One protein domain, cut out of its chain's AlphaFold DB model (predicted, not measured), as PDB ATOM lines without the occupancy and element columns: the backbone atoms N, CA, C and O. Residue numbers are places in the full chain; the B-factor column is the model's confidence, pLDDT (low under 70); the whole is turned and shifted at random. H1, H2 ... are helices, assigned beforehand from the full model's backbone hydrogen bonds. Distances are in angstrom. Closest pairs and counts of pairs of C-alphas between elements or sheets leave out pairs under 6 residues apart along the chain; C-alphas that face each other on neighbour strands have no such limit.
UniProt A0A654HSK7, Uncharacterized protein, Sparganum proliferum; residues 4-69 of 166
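Overview. This is residues 4 to 69 of the 166 residues of an uncharacterized protein of Sparganum proliferum (UniProt A0A654HSK7). The long last helix, H5, packs by its first residues, 52 to 56, on H2, and the two helices spread from there as a V. H1 lies to one side of this V and short H4 to the opposite side, while the chain loops from H2 through the short turns H3 and H4 back to H5, whose residues 64 to 69 stick out. The printed part has 66 residues with five named helices, H1 to H5 in chain order, and no named strand: the class is all helix. The whole is compact, with a radius of gyration of the C-alphas of 11.7 A and spans of 34 by 27 by 19 A.

Arrangement. Start at H1, residues 4 to 15, which is close to but not clearly touching H2, residues 21 to 31; their closest C-alphas, Phe 13 and Lys 24, are 7.1 A apart, and they run opposite ways at a steep tilt of 55 degrees. H3, residues 34 to 37, is close to but not clearly touching H2, with closest C-alphas Val 29 and Leu 37 at 7.4 A. H5, residues 52 to 69, touches H2 with residues 52 to 56 alone; look at Tyr 25 and Tyr 53, the closest C-alphas, 4.3 A apart, and see the helices run the same way at a steep tilt of 45 degrees. H4, residues 41 to 45, is close to but not clearly touching H5, with closest C-alphas Leu 43 and Leu 56 at 6.9 A. H1 and H5 are only just apart, closest 8.1 A. Every O i to N i+4 pair is within hydrogen-bond range in H1, H2, H4 and H5; H3 is too short for one.

Along the chain. Find C-alpha 4 at (4.897, 50.642, 75.678); H1 runs 16.5 A from there to C-alpha 15. H2 runs 15.3 A from C-alpha 21 to 31. After H3 and H4, find C-alpha 52 at (8.102, 69.968, 80.928); H5 runs 25.8 A to C-alpha 69 at (17.518, 54.940, 62.130).

Size, cuts and confidence. The two C-alphas farthest apart, Lys 17 and Arg 69, are 35.8 A apart. The printed part has no cut and no long link. Its mean pLDDT is 88.3, and no printed residue is under 70.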
ATOM      1  N   LEU A   4       5.353  51.489  74.570       78.19
ATOM      2  CA  LEU A   4       4.897  50.642  75.678       78.19
ATOM      3  C   LEU A   4       5.485  51.057  77.038       78.19
ATOM      4  O   LEU A   4       4.836  50.901  78.070       78.19
ATOM      5  N   TYR A   5       6.704  51.604  77.054       84.69
ATOM      6  CA  TYR A   5       7.312  52.134  78.274       84.69
ATOM      7  C   TYR A   5       6.567  53.382  78.755       84.69
ATOM      8  O   TYR A   5       6.232  53.470  79.936       84.69
ATOM      9  N   PHE A   6       6.258  54.308  77.841       86.81
ATOM     10  CA  PHE A   6       5.472  55.496  78.173       86.81
ATOM     11  C   PHE A   6       4.050  55.136  78.583       86.81
ATOM     12  O   PHE A   6       3.583  55.663  79.581       86.81
ATOM     13  N   PHE A   7       3.412  54.176  77.911       86.94
ATOM     14  CA  PHE A   7       2.096  53.675  78.307       86.94
ATOM     15  C   PHE A   7       2.091  53.172  79.757       86.94
ATOM     16  O   PHE A   7       1.224  53.543  80.545       86.94
ATOM     17  N   ARG A   8       3.098  52.379  80.147       88.81
ATOM     18  CA  ARG A   8       3.236  51.887  81.526       88.81
ATOM     19  C   ARG A   8       3.412  53.025  82.539       88.81
ATOM     20  O   ARG A   8       2.819  52.986  83.617       88.81
ATOM     21  N   ILE A   9       4.226  54.025  82.209       89.56
ATOM     22  CA  ILE A   9       4.446  55.190  83.078       89.56
ATOM     23  C   ILE A   9       3.175  56.039  83.191       89.56
ATOM     24  O   ILE A   9       2.781  56.406  84.294       89.56
ATOM     25  N   GLU A  10       2.487  56.295  82.084       90.06
ATOM     26  CA  GLU A  10       1.258  57.092  82.059       90.06
ATOM     27  C   GLU A  10       0.108  56.403  82.794       90.06
ATOM     28  O   GLU A  10      -0.633  57.061  83.526       90.06
ATOM     29  N   ALA A  11       0.011  55.075  82.702       89.88
ATOM     30  CA  ALA A  11      -0.908  54.291  83.524       89.88
ATOM     31  C   ALA A  11      -0.610  54.453  85.025       89.88
ATOM     32  O   ALA A  11      -1.533  54.573  85.832       89.88
ATOM     33  N   THR A  12       0.674  54.527  85.396       90.31
ATOM     34  CA  THR A  12       1.086  54.780  86.783       90.31
ATOM     35  C   THR A  12       0.635  56.170  87.225       90.31
ATOM     36  O   THR A  12      -0.039  56.274  88.247       90.31
ATOM     37  N   PHE A  13       0.889  57.213  86.426       92.56
ATOM     38  CA  PHE A  13       0.429  58.578  86.717       92.56
ATOM     39  C   PHE A  13      -1.081  58.654  86.920       92.56
ATOM     40  O   PHE A  13      -1.547  59.276  87.874       92.56
ATOM     41  N   HIS A  14      -1.840  57.984  86.051       90.56
ATOM     42  CA  HIS A  14      -3.289  57.914  86.161       90.56
ATOM     43  C   HIS A  14      -3.720  57.237  87.472       90.56
ATOM     44  O   HIS A  14      -4.564  57.766  88.194       90.56
ATOM     45  N   SER A  15      -3.106  56.104  87.826       90.44
ATOM     46  CA  SER A  15      -3.423  55.369  89.060       90.44
ATOM     47  C   SER A  15      -3.089  56.146  90.341       90.44
ATOM     48  O   SER A  15      -3.823  56.055  91.322       90.44
ATOM     49  N   THR A  16      -2.033  56.965  90.322       90.06
ATOM     50  CA  THR A  16      -1.583  57.774  91.464       90.06
ATOM     51  C   THR A  16      -2.144  59.198  91.454       90.06
ATOM     52  O   THR A  16      -1.742  60.009  92.284       90.06
ATOM     53  N   LYS A  17      -3.061  59.519  90.526       91.38
ATOM     54  CA  LYS A  17      -3.668  60.852  90.342       91.38
ATOM     55  C   LYS A  17      -2.652  61.980  90.107       91.38
ATOM     56  O   LYS A  17      -2.907  63.131  90.448       91.38
ATOM     57  N   ILE A  18      -1.513  61.664  89.491       90.25
ATOM     58  CA  ILE A  18      -0.515  62.664  89.103       90.25
ATOM     59  C   ILE A  18      -0.967  63.304  87.791       90.25
ATOM     60  O   ILE A  18      -0.889  62.703  86.718       90.25
ATOM     61  N   THR A  19      -1.459  64.536  87.876       88.12
ATOM     62  CA  THR A  19      -2.018  65.256  86.725       88.12
ATOM     63  C   THR A  19      -1.126  66.393  86.246       88.12
ATOM     64  O   THR A  19      -1.106  66.653  85.041       88.12
ATOM     65  N   CYS A  20      -0.358  67.024  87.140       91.75
ATOM     66  CA  CYS A  20       0.451  68.187  86.793       91.75
ATOM     67  C   CYS A  20       1.723  67.801  86.008       91.75
ATOM     68  O   CYS A  20       2.347  66.771  86.262       91.75
ATOM     69  N   GLU A  21       2.096  68.624  85.023       92.56
ATOM     70  CA  GLU A  21       3.238  68.356  84.132       92.56
ATOM     71  C   GLU A  21       4.566  68.281  84.892       92.56
ATOM     72  O   GLU A  21       5.418  67.458  84.560       92.56
ATOM     73  N   THR A  22       4.736  69.109  85.923       91.19
ATOM     74  CA  THR A  22       5.961  69.169  86.729       91.19
ATOM     75  C   THR A  22       6.186  67.879  87.517       91.19
ATOM     76  O   THR A  22       7.280  67.318  87.479       91.19
ATOM     77  N   ASP A  23       5.151  67.343  88.166       91.38
ATOM     78  CA  ASP A  23       5.256  66.081  88.907       91.38
ATOM     79  C   ASP A  23       5.516  64.904  87.960       91.38
ATOM     80  O   ASP A  23       6.360  64.050  88.241       91.38
ATOM     81  N   LYS A  24       4.841  64.878  86.800       93.25
ATOM     82  CA  LYS A  24       5.096  63.879  85.750       93.25
ATOM     83  C   LYS A  24       6.534  63.945  85.249       93.25
ATOM     84  O   LYS A  24       7.143  62.901  85.021       93.25
ATOM     85  N   TYR A  25       7.079  65.150  85.083       92.81
ATOM     86  CA  TYR A  25       8.458  65.362  84.654       92.81
ATOM     87  C   TYR A  25       9.439  64.751  85.655       92.81
ATOM     88  O   TYR A  25      10.220  63.882  85.274       92.81
ATOM     89  N   TYR A  26       9.358  65.117  86.937       91.75
ATOM     90  CA  TYR A  26      10.289  64.593  87.939       91.75
ATOM     91  C   TYR A  26      10.142  63.085  88.140       91.75
ATOM     92  O   TYR A  26      11.146  62.386  88.269       91.75
ATOM     93  N   LYS A  27       8.916  62.553  88.073       91.44
ATOM     94  CA  LYS A  27       8.689  61.103  88.120       91.44
ATOM     95  C   LYS A  27       9.257  60.372  86.913       91.44
ATOM     96  O   LYS A  27       9.771  59.267  87.060       91.44
ATOM     97  N   LEU A  28       9.178  60.972  85.727       90.94
ATOM     98  CA  LEU A  28       9.822  60.418  84.547       90.94
ATOM     99  C   LEU A  28      11.343  60.428  84.724       90.94
ATOM    100  O   LEU A  28      11.946  59.380  84.537       90.94
ATOM    101  N   VAL A  29      11.942  61.549  85.143       91.06
ATOM    102  CA  VAL A  29      13.390  61.671  85.402       91.06
ATOM    103  C   VAL A  29      13.879  60.610  86.393       91.06
ATOM    104  O   VAL A  29      14.888  59.964  86.126       91.06
ATOM    105  N   GLU A  30      13.135  60.364  87.474       90.56
ATOM    106  CA  GLU A  30      13.431  59.322  88.473       90.56
ATOM    107  C   GLU A  30      13.435  57.904  87.873       90.56
ATOM    108  O   GLU A  30      14.231  57.054  88.270       90.56
ATOM    109  N   ALA A  31      12.575  57.641  86.886       89.19
ATOM    110  CA  ALA A  31      12.464  56.337  86.236       89.19
ATOM    111  C   ALA A  31      13.501  56.104  85.117       89.19
ATOM    112  O   ALA A  31      13.641  54.973  84.639       89.19
ATOM    113  N   LEU A  32      14.196  57.147  84.646       89.12
ATOM    114  CA  LEU A  32      15.125  57.039  83.519       89.12
ATOM    115  C   LEU A  32      16.471  56.421  83.942       89.12
ATOM    116  O   LEU A  32      17.072  56.846  84.928       89.12
ATOM    117  N   PRO A  33      17.022  55.477  83.156       88.44
ATOM    118  CA  PRO A  33      18.380  54.988  83.370       88.44
ATOM    119  C   PRO A  33      19.428  56.108  83.229       88.44
ATOM    120  O   PRO A  33      19.252  56.990  82.379       88.44
ATOM    121  N   PRO A  34      20.575  56.029  83.936       88.44
ATOM    122  CA  PRO A  34      21.645  57.028  83.849       88.44
ATOM    123  C   PRO A  34      22.120  57.310  82.417       88.44
ATOM    124  O   PRO A  34      22.354  58.456  82.049       88.44
ATOM    125  N   THR A  35      22.180  56.277  81.575       86.88
ATOM    126  CA  THR A  35      22.578  56.389  80.162       86.88
ATOM    127  C   THR A  35      21.636  57.250  79.325       86.88
ATOM    128  O   THR A  35      22.067  57.858  78.346       86.88
ATOM    129  N   ILE A  36      20.353  57.305  79.685       86.69
ATOM    130  CA  ILE A  36      19.356  58.144  79.019       86.69
ATOM    131  C   ILE A  36      19.395  59.558  79.593       86.69
ATOM    132  O   ILE A  36      19.356  60.513  78.823       86.69
ATOM    133  N   LEU A  37      19.557  59.703  80.912       89.44
ATOM    134  CA  LEU A  37      19.712  61.006  81.568       89.44
ATOM    135  C   LEU A  37      20.880  61.809  80.980       89.44
ATOM    136  O   LEU A  37      20.732  63.000  80.716       89.44
ATOM    137  N   SER A  38      22.010  61.154  80.692       88.75
ATOM    138  CA  SER A  38      23.146  61.791  80.016       88.75
ATOM    139  C   SER A  38      22.802  62.325  78.621       88.75
ATOM    140  O   SER A  38      23.354  63.343  78.217       88.75
ATOM    141  N   GLN A  39      21.885  61.685  77.889       86.75
ATOM    142  CA  GLN A  39      21.494  62.113  76.538       86.75
ATOM    143  C   GLN A  39      20.516  63.294  76.540       86.75
ATOM    144  O   GLN A  39      20.503  64.069  75.590       86.75
ATOM    145  N   VAL A  40      19.722  63.458  77.604       89.62
ATOM    146  CA  VAL A  40      18.761  64.568  77.757       89.62
ATOM    147  C   VAL A  40      19.243  65.643  78.734       89.62
ATOM    148  O   VAL A  40      18.446  66.465  79.180       89.62
ATOM    149  N   GLN A  41      20.540  65.671  79.066       89.12
ATOM    150  CA  GLN A  41      21.106  66.539  80.107       89.12
ATOM    151  C   GLN A  41      20.732  68.018  79.935       89.12
ATOM    152  O   GLN A  41      20.485  68.701  80.927       89.12
ATOM    153  N   THR A  42      20.646  68.508  78.697       87.88
ATOM    154  CA  THR A  42      20.231  69.886  78.397       87.88
ATOM    155  C   THR A  42      18.843  70.199  78.967       87.88
ATOM    156  O   THR A  42      18.687  71.208  79.644       87.88
ATOM    157  N   LEU A  43      17.869  69.299  78.784       87.25
ATOM    158  CA  LEU A  43      16.502  69.438  79.309       87.25
ATOM    159  C   LEU A  43      16.399  69.200  80.822       87.25
ATOM    160  O   LEU A  43      15.365  69.500  81.416       87.25
ATOM    161  N   LEU A  44      17.429  68.610  81.436       88.50
ATOM    162  CA  LEU A  44      17.514  68.430  82.888       88.50
ATOM    163  C   LEU A  44      18.136  69.645  83.576       88.50
ATOM    164  O   LEU A  44      17.743  69.993  84.684       88.50
ATOM    165  N   ARG A  45      19.126  70.273  82.931       87.94
ATOM    166  CA  ARG A  45      19.816  71.457  83.456       87.94
ATOM    167  C   ARG A  45      18.940  72.704  83.369       87.94
ATOM    168  O   ARG A  45      19.000  73.527  84.274       87.94
ATOM    169  N   ASP A  46      18.162  72.822  82.299       88.06
ATOM    170  CA  ASP A  46      17.223  73.920  82.080       88.06
ATOM    171  C   ASP A  46      15.835  73.349  81.728       88.06
ATOM    172  O   ASP A  46      15.518  73.147  80.549       88.06
ATOM    173  N   PRO A  47      15.035  72.959  82.740       85.62
ATOM    174  CA  PRO A  47      13.733  72.354  82.513       85.62
ATOM    175  C   PRO A  47      12.750  73.378  81.919       85.62
ATOM    176  O   PRO A  47      12.591  74.470  82.467       85.62
ATOM    177  N   PRO A  48      12.021  73.033  80.843       87.38
ATOM    178  CA  PRO A  48      11.030  73.931  80.261       87.38
ATOM    179  C   PRO A  48       9.918  74.288  81.255       87.38
ATOM    180  O   PRO A  48       9.292  73.401  81.828       87.38
ATOM    181  N   THR A  49       9.599  75.576  81.396       86.06
ATOM    182  CA  THR A  49       8.519  76.033  82.293       86.06
ATOM    183  C   THR A  49       7.126  75.643  81.792       86.06
ATOM    184  O   THR A  49       6.214  75.414  82.580       86.06
ATOM    185  N   ASP A  50       6.964  75.552  80.473       90.12
ATOM    186  CA  ASP A  50       5.718  75.160  79.819       90.12
ATOM    187  C   ASP A  50       5.795  73.702  79.346       90.12
ATOM    188  O   ASP A  50       6.675  73.357  78.548       90.12
ATOM    189  N   ALA A  51       4.887  72.864  79.851       91.12
ATOM    190  CA  ALA A  51       4.762  71.433  79.554       91.12
ATOM    191  C   ALA A  51       6.089  70.626  79.621       91.12
ATOM    192  O   ALA A  51       6.488  69.993  78.632       91.12
ATOM    193  N   PRO A  52       6.803  70.633  80.769       91.94
ATOM    194  CA  PRO A  52       8.102  69.968  80.928       91.94
ATOM    195  C   PRO A  52       8.068  68.468  80.611       91.94
ATOM    196  O   PRO A  52       8.960  67.962  79.926       91.94
ATOM    197  N   TYR A  53       7.037  67.747  81.065       92.94
ATOM    198  CA  TYR A  53       6.893  66.316  80.788       92.94
ATOM    199  C   TYR A  53       6.693  66.064  79.296       92.94
ATOM    200  O   TYR A  53       7.380  65.223  78.714       92.94
ATOM    201  N   THR A  54       5.793  66.815  78.666       92.50
ATOM    202  CA  THR A  54       5.492  66.673  77.238       92.50
ATOM    203  C   THR A  54       6.739  66.886  76.379       92.50
ATOM    204  O   THR A  54       7.025  66.078  75.492       92.50
ATOM    205  N   LYS A  55       7.533  67.920  76.680       92.44
ATOM    206  CA  LYS A  55       8.789  68.211  75.969       92.44
ATOM    207  C   LYS A  55       9.851  67.136  76.201       92.44
ATOM    208  O   LYS A  55      10.472  66.684  75.241       92.44
ATOM    209  N   LEU A  56      10.016  66.663  77.439       92.06
ATOM    210  CA  LEU A  56      10.945  65.570  77.743       92.06
ATOM    211  C   LEU A  56      10.536  64.262  77.048       92.06
ATOM    212  O   LEU A  56      11.377  63.591  76.453       92.06
ATOM    213  N   LYS A  57       9.246  63.909  77.067       91.06
ATOM    214  CA  LYS A  57       8.706  62.741  76.356       91.06
ATOM    215  C   LYS A  57       8.984  62.832  74.855       91.06
ATOM    216  O   LYS A  57       9.438  61.849  74.272       91.06
ATOM    217  N   ALA A  58       8.740  63.991  74.243       89.88
ATOM    218  CA  ALA A  58       9.000  64.214  72.823       89.88
ATOM    219  C   ALA A  58      10.486  64.038  72.477       89.88
ATOM    220  O   ALA A  58      10.810  63.348  71.511       89.88
ATOM    221  N   GLU A  59      11.390  64.581  73.295       89.88
ATOM    222  CA  GLU A  59      12.829  64.438  73.071       89.88
ATOM    223  C   GLU A  59      13.304  62.991  73.242       89.88
ATOM    224  O   GLU A  59      14.065  62.482  72.422       89.88
ATOM    225  N   LEU A  60      12.806  62.281  74.256       89.31
ATOM    226  CA  LEU A  60      13.107  60.862  74.443       89.31
ATOM    227  C   LEU A  60      12.625  60.019  73.258       89.31
ATOM    228  O   LEU A  60      13.348  59.130  72.809       89.31
ATOM    229  N   LEU A  61      11.432  60.301  72.728       86.00
ATOM    230  CA  LEU A  61      10.937  59.660  71.509       86.00
ATOM    231  C   LEU A  61      11.852  59.979  70.319       86.00
ATOM    232  O   LEU A  61      12.267  59.060  69.611       86.00
ATOM    233  N   ARG A  62      12.254  61.243  70.146       85.12
ATOM    234  CA  ARG A  62      13.173  61.673  69.082       85.12
ATOM    235  C   ARG A  62      14.518  60.947  69.153       85.12
ATOM    236  O   ARG A  62      14.958  60.401  68.143       85.12
ATOM    237  N   LEU A  63      15.144  60.885  70.329       83.75
ATOM    238  CA  LEU A  63      16.408  60.170  70.545       83.75
ATOM    239  C   LEU A  63      16.292  58.695  70.161       83.75
ATOM    240  O   LEU A  63      17.195  58.132  69.544       83.75
ATOM    241  N   THR A  64      15.161  58.068  70.481       77.12
ATOM    242  CA  THR A  64      14.940  56.664  70.129       77.12
ATOM    243  C   THR A  64      14.739  56.457  68.639       77.12
ATOM    244  O   THR A  64      15.325  55.526  68.099       77.12
ATOM    245  N   SER A  65      14.023  57.353  67.961       77.25
ATOM    246  CA  SER A  65      13.882  57.312  66.504       77.25
ATOM    247  C   SER A  65      15.228  57.496  65.798       77.25
ATOM    248  O   SER A  65      15.532  56.771  64.855       77.25
ATOM    249  N   VAL A  66      16.073  58.422  66.268       74.44
ATOM    250  CA  VAL A  66      17.431  58.610  65.724       74.44
ATOM    251  C   VAL A  66      18.278  57.357  65.944       74.44
ATOM    252  O   VAL A  66      18.939  56.891  65.018       74.44
ATOM    253  N   SER A  67      18.224  56.768  67.142       79.62
ATOM    254  CA  SER A  67      18.935  55.522  67.433       79.62
ATOM    255  C   SER A  67      18.447  54.355  66.571       79.62
ATOM    256  O   SER A  67      19.272  53.547  66.148       79.62
ATOM    257  N   ASP A  68      17.143  54.248  66.310       81.81
ATOM    258  CA  ASP A  68      16.568  53.200  65.462       81.81
ATOM    259  C   ASP A  68      16.992  53.386  63.998       81.81
ATOM    260  O   ASP A  68      17.425  52.418  63.374       81.81
ATOM    261  N   ARG A  69      16.991  54.621  63.473       81.62
ATOM    262  CA  ARG A  69      17.518  54.940  62.130       81.62
ATOM    263  C   ARG A  69      19.011  54.632  62.000       81.62
ATOM    264  O   ARG A  69      19.438  54.048  61.007       81.62
TER     265      ARG A  69